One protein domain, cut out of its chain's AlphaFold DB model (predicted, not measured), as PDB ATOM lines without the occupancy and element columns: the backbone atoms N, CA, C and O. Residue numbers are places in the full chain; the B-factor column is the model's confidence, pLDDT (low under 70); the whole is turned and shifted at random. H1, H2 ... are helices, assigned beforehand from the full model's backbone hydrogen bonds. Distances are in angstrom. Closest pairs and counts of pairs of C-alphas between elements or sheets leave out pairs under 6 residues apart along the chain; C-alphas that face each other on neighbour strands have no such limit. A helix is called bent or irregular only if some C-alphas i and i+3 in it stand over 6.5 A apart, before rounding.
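This is residues 78 to 130 of the 132 residues of an uncharacterized protein of Klugiella xanthotipulae (UniProt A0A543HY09). Two long helices, H2 and the somewhat shorter H1, run side by side in opposite ways and form a loosely spaced, flat U, with the loop of residues 99 to 104 at its closed end. The space between the two arms is mostly open, and few of their C-alphas come near each other. The printed part has 53 residues with two named helices, H1 then H2 along the chain, and no named strand; the class is all helix. The whole is loose, with a radius of gyration of the C-alphas of 13.7 A, and spans 44 by 22 by 5 A.

H2, the longest helix, covers residues 105 to 129 and measures 36.0 A from its first to its last C-alpha. It begins at C-alpha 105 at (54.506, -1.869, -42.518) and ends at C-alpha 129 at (30.290, -26.854, -51.789). H1 covers residues 78 to 98 and measures 30.0 A, beginning at C-alpha 78 at (45.368, -31.799, -53.947). Neither helix is bent.

H2 and H1 are close but not clearly touching, with 1 pair of C-alphas within 8 A. The closest C-alphas are those of Leu 96 and Ile 108, 7.8 A apart. The helices stand at a shallow tilt of 8 degrees and run opposite ways, and their centres are 14.1 A apart. In both H1 and H2, every O i to N i+4 pair is within hydrogen-bond range.

The outline is only just a rod. The two C-alphas farthest apart are those of Thr 102 and Arg 130, at 43.7 A. Residues 78 to 84, 97 to 107 and 120 to 130 stand free. H1 and H2 are joined by a short link of 6 residues, and the printed part has no cut. Mean pLDDT of the printed part is 74.2; it is under 70 at residues 99 to 108, 110 and 126 to 130.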
ATOM      1  N   GLY A  78      44.757 -32.360 -55.151       75.75
ATOM      2  CA  GLY A  78      45.368 -31.799 -53.947       75.75
ATOM      3  C   GLY A  78      46.819 -31.360 -54.155       75.75
ATOM      4  O   GLY A  78      47.162 -30.234 -53.815       75.75
ATOM      5  N   THR A  79      47.654 -32.191 -54.782       82.75
ATOM      6  CA  THR A  79      49.060 -31.857 -55.069       82.75
ATOM      7  C   THR A  79      49.185 -30.659 -56.007       82.75
ATOM      8  O   THR A  79      50.065 -29.823 -55.816       82.75
ATOM      9  N   ILE A  80      48.294 -30.545 -56.995       80.75
ATOM     10  CA  ILE A  80      48.278 -29.409 -57.926       80.75
ATOM     11  C   ILE A  80      47.921 -28.122 -57.176       80.75
ATOM     12  O   ILE A  80      48.623 -27.121 -57.313       80.75
ATOM     13  N   LEU A  81      46.887 -28.158 -56.329       84.31
ATOM     14  CA  LEU A  81      46.495 -27.015 -55.502       84.31
ATOM     15  C   LEU A  81      47.625 -26.583 -54.561       84.31
ATOM     16  O   LEU A  81      47.947 -25.397 -54.481       84.31
ATOM     17  N   THR A  82      48.258 -27.545 -53.885       80.50
ATOM     18  CA  THR A  82      49.411 -27.290 -53.016       80.50
ATOM     19  C   THR A  82      50.582 -26.711 -53.806       80.50
ATOM     20  O   THR A  82      51.207 -25.759 -53.346       80.50
ATOM     21  N   GLY A  83      50.857 -27.220 -55.008       87.56
ATOM     22  CA  GLY A  83      51.913 -26.705 -55.878       87.56
ATOM     23  C   GLY A  83      51.680 -25.247 -56.278       87.56
ATOM     24  O   GLY A  83      52.563 -24.412 -56.095       87.56
ATOM     25  N   VAL A  84      50.473 -24.916 -56.747       86.06
ATOM     26  CA  VAL A  84      50.105 -23.534 -57.109       86.06
ATOM     27  C   VAL A  84      50.177 -22.608 -55.892       86.06
ATOM     28  O   VAL A  84      50.701 -21.498 -55.998       86.06
ATOM     29  N   PHE A  85      49.722 -23.073 -54.726       84.88
ATOM     30  CA  PHE A  85      49.830 -22.329 -53.473       84.88
ATOM     31  C   PHE A  85      51.289 -22.037 -53.098       84.88
ATOM     32  O   PHE A  85      51.620 -20.889 -52.809       84.88
ATOM     33  N   LEU A  86      52.172 -23.040 -53.144       90.00
ATOM     34  CA  LEU A  86      53.589 -22.866 -52.810       90.00
ATOM     35  C   LEU A  86      54.291 -21.907 -53.772       90.00
ATOM     36  O   LEU A  86      55.096 -21.089 -53.332       90.00
ATOM     37  N   ILE A  87      53.959 -21.962 -55.064       88.06
ATOM     38  CA  ILE A  87      54.501 -21.039 -56.068       88.06
ATOM     39  C   ILE A  87      54.037 -19.605 -55.784       88.06
ATOM     40  O   ILE A  87      54.861 -18.690 -55.742       88.06
ATOM     41  N   GLY A  88      52.740 -19.401 -55.538       83.88
ATOM     42  CA  GLY A  88      52.203 -18.086 -55.179       83.88
ATOM     43  C   GLY A  88      52.828 -17.540 -53.893       83.88
ATOM     44  O   GLY A  88      53.247 -16.385 -53.846       83.88
ATOM     45  N   TRP A  89      52.968 -18.387 -52.873       82.00
ATOM     46  CA  TRP A  89      53.593 -18.032 -51.600       82.00
ATOM     47  C   TRP A  89      55.073 -17.662 -51.751       82.00
ATOM     48  O   TRP A  89      55.520 -16.655 -51.201       82.00
ATOM     49  N   ALA A  90      55.828 -18.424 -52.544       80.69
ATOM     50  CA  ALA A  90      57.228 -18.128 -52.825       80.69
ATOM     51  C   ALA A  90      57.391 -16.765 -53.513       80.69
ATOM     52  O   ALA A  90      58.260 -15.991 -53.120       80.69
ATOM     53  N   LEU A  91      56.526 -16.429 -54.476       82.38
ATOM     54  CA  LEU A  91      56.545 -15.117 -55.130       82.38
ATOM     55  C   LEU A  91      56.247 -13.975 -54.153       82.38
ATOM     56  O   LEU A  91      56.896 -12.933 -54.228       82.38
ATOM     57  N   VAL A  92      55.322 -14.172 -53.209       77.56
ATOM     58  CA  VAL A  92      55.035 -13.189 -52.150       77.56
ATOM     59  C   VAL A  92      56.252 -12.979 -51.250       77.56
ATOM     60  O   VAL A  92      56.614 -11.833 -50.994       77.56
ATOM     61  N   ILE A  93      56.915 -14.053 -50.810       77.81
ATOM     62  CA  ILE A  93      58.141 -13.948 -50.000       77.81
ATOM     63  C   ILE A  93      59.248 -13.247 -50.783       77.81
ATOM     64  O   ILE A  93      59.892 -12.349 -50.248       77.81
ATOM     65  N   VAL A  94      59.465 -13.621 -52.046       81.75
ATOM     66  CA  VAL A  94      60.477 -12.981 -52.896       81.75
ATOM     67  C   VAL A  94      60.183 -11.493 -53.025       81.75
ATOM     68  O   VAL A  94      61.085 -10.685 -52.825       81.75
ATOM     69  N   LEU A  95      58.933 -11.110 -53.280       74.88
ATOM     70  CA  LEU A  95      58.534  -9.707 -53.346       74.88
ATOM     71  C   LEU A  95      58.758  -8.990 -52.004       74.88
ATOM     72  O   LEU A  95      59.249  -7.868 -51.987       74.88
ATOM     73  N   LEU A  96      58.466  -9.647 -50.882       70.88
ATOM     74  CA  LEU A  96      58.652  -9.090 -49.542       70.88
ATOM     75  C   LEU A  96      60.132  -8.876 -49.186       70.88
ATOM     76  O   LEU A  96      60.478  -7.875 -48.565       70.88
ATOM     77  N   VAL A  97      61.003  -9.807 -49.582       72.81
ATOM     78  CA  VAL A  97      62.450  -9.766 -49.303       72.81
ATOM     79  C   VAL A  97      63.186  -8.828 -50.261       72.81
ATOM     80  O   VAL A  97      64.175  -8.208 -49.878       72.81
ATOM     81  N   THR A  98      62.719  -8.716 -51.506       72.62
ATOM     82  CA  THR A  98      63.345  -7.860 -52.528       72.62
ATOM     83  C   THR A  98      62.842  -6.424 -52.511       72.62
ATOM     84  O   THR A  98      63.507  -5.551 -53.070       72.62
ATOM     85  N   GLN A  99      61.709  -6.139 -51.860       65.06
ATOM     86  CA  GLN A  99      61.287  -4.759 -51.669       65.06
ATOM     87  C   GLN A  99      62.214  -4.052 -50.667       65.06
ATOM     88  O   GLN A  99      62.371  -4.514 -49.533       65.06
ATOM     89  N   PRO A 100      62.833  -2.917 -51.052       58.91
ATOM     90  CA  PRO A 100      63.588  -2.104 -50.115       58.91
ATOM     91  C   PRO A 100      62.656  -1.667 -48.980       58.91
ATOM     92  O   PRO A 100      61.508  -1.290 -49.218       58.91
ATOM     93  N   GLN A 101      63.160  -1.744 -47.747       58.88
ATOM     94  CA  GLN A 101      62.481  -1.446 -46.476       58.88
ATOM     95  C   GLN A 101      62.133   0.050 -46.319       58.88
ATOM     96  O   GLN A 101      62.431   0.683 -45.313       58.88
ATOM     97  N   THR A 102      61.527   0.648 -47.337       57.94
ATOM     98  CA  THR A 102      60.928   1.984 -47.299       57.94
ATOM     99  C   THR A 102      59.410   1.929 -47.472       57.94
ATOM    100  O   THR A 102      58.735   2.939 -47.278       57.94
ATOM    101  N   ALA A 103      58.837   0.758 -47.768       57.78
ATOM    102  CA  ALA A 103      57.398   0.577 -47.876       57.78
ATOM    103  C   ALA A 103      56.784   0.237 -46.508       57.78
ATOM    104  O   ALA A 103      56.910  -0.876 -46.004       57.78
ATOM    105  N   ASN A 104      56.126   1.240 -45.924       64.19
ATOM    106  CA  ASN A 104      55.232   1.185 -44.766       64.19
ATOM    107  C   ASN A 104      54.735  -0.226 -44.402       64.19
ATOM    108  O   ASN A 104      53.983  -0.834 -45.164       64.19
ATOM    109  N   LEU A 105      55.048  -0.669 -43.179       64.50
ATOM    110  CA  LEU A 105      54.506  -1.869 -42.518       64.50
ATOM    111  C   LEU A 105      53.001  -2.083 -42.767       64.50
ATOM    112  O   LEU A 105      52.555  -3.217 -42.905       64.50
ATOM    113  N   GLY A 106      52.229  -0.997 -42.887       60.69
ATOM    114  CA  GLY A 106      50.810  -1.042 -43.232       60.69
ATOM    115  C   GLY A 106      50.516  -1.777 -44.542       60.69
ATOM    116  O   GLY A 106      49.601  -2.585 -44.574       60.69
ATOM    117  N   ILE A 107      51.306  -1.582 -45.599       64.94
ATOM    118  CA  ILE A 107      51.088  -2.248 -46.895       64.94
ATOM    119  C   ILE A 107      51.407  -3.744 -46.794       64.94
ATOM    120  O   ILE A 107      50.686  -4.559 -47.361       64.94
ATOM    121  N   ILE A 108      52.432  -4.115 -46.025       65.25
ATOM    122  CA  ILE A 108      52.807  -5.517 -45.793       65.25
ATOM    123  C   ILE A 108      51.706  -6.241 -45.013       65.25
ATOM    124  O   ILE A 108      51.278  -7.327 -45.401       65.25
ATOM    125  N   VAL A 109      51.204  -5.621 -43.943       70.81
ATOM    126  CA  VAL A 109      50.113  -6.177 -43.133       70.81
ATOM    127  C   VAL A 109      48.821  -6.254 -43.947       70.81
ATOM    128  O   VAL A 109      48.168  -7.294 -43.950       70.81
ATOM    129  N   ILE A 110      48.476  -5.204 -44.694       69.12
ATOM    130  CA  ILE A 110      47.291  -5.184 -45.565       69.12
ATOM    131  C   ILE A 110      47.407  -6.249 -46.658       69.12
ATOM    132  O   ILE A 110      46.448  -6.982 -46.884       69.12
ATOM    133  N   GLY A 111      48.575  -6.388 -47.290       71.56
ATOM    134  CA  GLY A 111      48.844  -7.427 -48.283       71.56
ATOM    135  C   GLY A 111      48.704  -8.832 -47.698       71.56
ATOM    136  O   GLY A 111      48.015  -9.672 -48.276       71.56
ATOM    137  N   GLY A 112      49.270  -9.073 -46.513       75.56
ATOM    138  CA  GLY A 112      49.141 -10.346 -45.801       75.56
ATOM    139  C   GLY A 112      47.697 -10.676 -45.414       75.56
ATOM    140  O   GLY A 112      47.247 -11.805 -45.615       75.56
ATOM    141  N   ILE A 113      46.941  -9.691 -44.918       77.75
ATOM    142  CA  ILE A 113      45.521  -9.851 -44.570       77.75
ATOM    143  C   ILE A 113      44.681 -10.119 -45.822       77.75
ATOM    144  O   ILE A 113      43.823 -10.994 -45.785       77.75
ATOM    145  N   LEU A 114      44.937  -9.429 -46.937       77.81
ATOM    146  CA  LEU A 114      44.233  -9.661 -48.204       77.81
ATOM    147  C   LEU A 114      44.470 -11.078 -48.725       77.81
ATOM    148  O   LEU A 114      43.513 -11.768 -49.070       77.81
ATOM    149  N   VAL A 115      45.721 -11.543 -48.724       80.31
ATOM    150  CA  VAL A 115      46.066 -12.908 -49.151       80.31
ATOM    151  C   VAL A 115      45.411 -13.943 -48.236       80.31
ATOM    152  O   VAL A 115      44.766 -14.872 -48.721       80.31
ATOM    153  N   THR A 116      45.506 -13.751 -46.921       76.50
ATOM    154  CA  THR A 116      44.879 -14.637 -45.928       76.50
ATOM    155  C   THR A 116      43.358 -14.646 -46.076       76.50
ATOM    156  O   THR A 116      42.740 -15.707 -46.053       76.50
ATOM    157  N   GLY A 117      42.745 -13.485 -46.304       77.94
ATOM    158  CA  GLY A 117      41.310 -13.337 -46.528       77.94
ATOM    159  C   GLY A 117      40.837 -14.035 -47.800       77.94
ATOM    160  O   GLY A 117      39.820 -14.723 -47.769       77.94
ATOM    161  N   ILE A 118      41.591 -13.941 -48.899       81.19
ATOM    162  CA  ILE A 118      41.282 -14.657 -50.148       81.19
ATOM    163  C   ILE A 118      41.429 -16.178 -49.955       81.19
ATOM    164  O   ILE A 118      40.610 -16.953 -50.456       81.19
ATOM    165  N   LEU A 119      42.423 -16.624 -49.183       79.62
ATOM    166  CA  LEU A 119      42.592 -18.032 -48.803       79.62
ATOM    167  C   LEU A 119      41.439 -18.552 -47.943       79.62
ATOM    168  O   LEU A 119      40.904 -19.622 -48.217       79.62
ATOM    169  N   LEU A 120      41.005 -17.786 -46.943       80.69
ATOM    170  CA  LEU A 120      39.839 -18.139 -46.131       80.69
ATOM    171  C   LEU A 120      38.544 -18.118 -46.944       80.69
ATOM    172  O   LEU A 120      37.701 -18.990 -46.759       80.69
ATOM    173  N   LEU A 121      38.393 -17.171 -47.870       81.62
ATOM    174  CA  LEU A 121      37.229 -17.098 -48.749       81.62
ATOM    175  C   LEU A 121      37.172 -18.302 -49.697       81.62
ATOM    176  O   LEU A 121      36.125 -18.931 -49.829       81.62
ATOM    177  N   SER A 122      38.297 -18.667 -50.315       80.00
ATOM    178  CA  SER A 122      38.379 -19.850 -51.184       80.00
ATOM    179  C   SER A 122      38.168 -21.154 -50.407       80.00
ATOM    180  O   SER A 122      37.401 -22.007 -50.857       80.00
ATOM    181  N   ALA A 123      38.743 -21.284 -49.208       75.75
ATOM    182  CA  ALA A 123      38.495 -22.417 -48.318       75.75
ATOM    183  C   ALA A 123      37.030 -22.487 -47.850       75.75
ATOM    184  O   ALA A 123      36.450 -23.570 -47.801       75.75
ATOM    185  N   GLY A 124      36.404 -21.344 -47.559       76.12
ATOM    186  CA  GLY A 124      34.995 -21.252 -47.179       76.12
ATOM    187  C   GLY A 124      34.050 -21.657 -48.310       76.12
ATOM    188  O   GLY A 124      33.108 -22.408 -48.077       76.12
ATOM    189  N   ILE A 125      34.328 -21.237 -49.549       73.94
ATOM    190  CA  ILE A 125      33.561 -21.660 -50.733       73.94
ATOM    191  C   ILE A 125      33.734 -23.166 -50.975       73.94
ATOM    192  O   ILE A 125      32.751 -23.866 -51.222       73.94
ATOM    193  N   ALA A 126      34.957 -23.688 -50.841       61.91
ATOM    194  CA  ALA A 126      35.217 -25.122 -50.945       61.91
ATOM    195  C   ALA A 126      34.487 -25.928 -49.852       61.91
ATOM    196  O   ALA A 126      33.943 -26.996 -50.131       61.91
ATOM    197  N   ALA A 127      34.413 -25.403 -48.626       62.72
ATOM    198  CA  ALA A 127      33.661 -26.010 -47.531       62.72
ATOM    199  C   ALA A 127      32.138 -25.932 -47.744       62.72
ATOM    200  O   ALA A 127      31.435 -26.886 -47.427       62.72
ATOM    201  N   ALA A 128      31.623 -24.843 -48.323       60.03
ATOM    202  CA  ALA A 128      30.198 -24.673 -48.611       60.03
ATOM    203  C   ALA A 128      29.702 -25.568 -49.762       60.03
ATOM    204  O   ALA A 128      28.541 -25.977 -49.775       60.03
ATOM    205  N   LEU A 129      30.578 -25.892 -50.720       63.72
ATOM    206  CA  LEU A 129      30.290 -26.854 -51.789       63.72
ATOM    207  C   LEU A 129      30.406 -28.308 -51.321       63.72
ATOM    208  O   LEU A 129      29.833 -29.200 -51.949       63.72
ATOM    209  N   ARG A 130      31.086 -28.557 -50.197       62.06
ATOM    210  CA  ARG A 130      31.081 -29.853 -49.520       62.06
ATOM    211  C   ARG A 130      29.789 -29.994 -48.708       62.06
ATOM    212  O   ARG A 130      29.795 -29.959 -47.481       62.06
TER     213      ARG A 130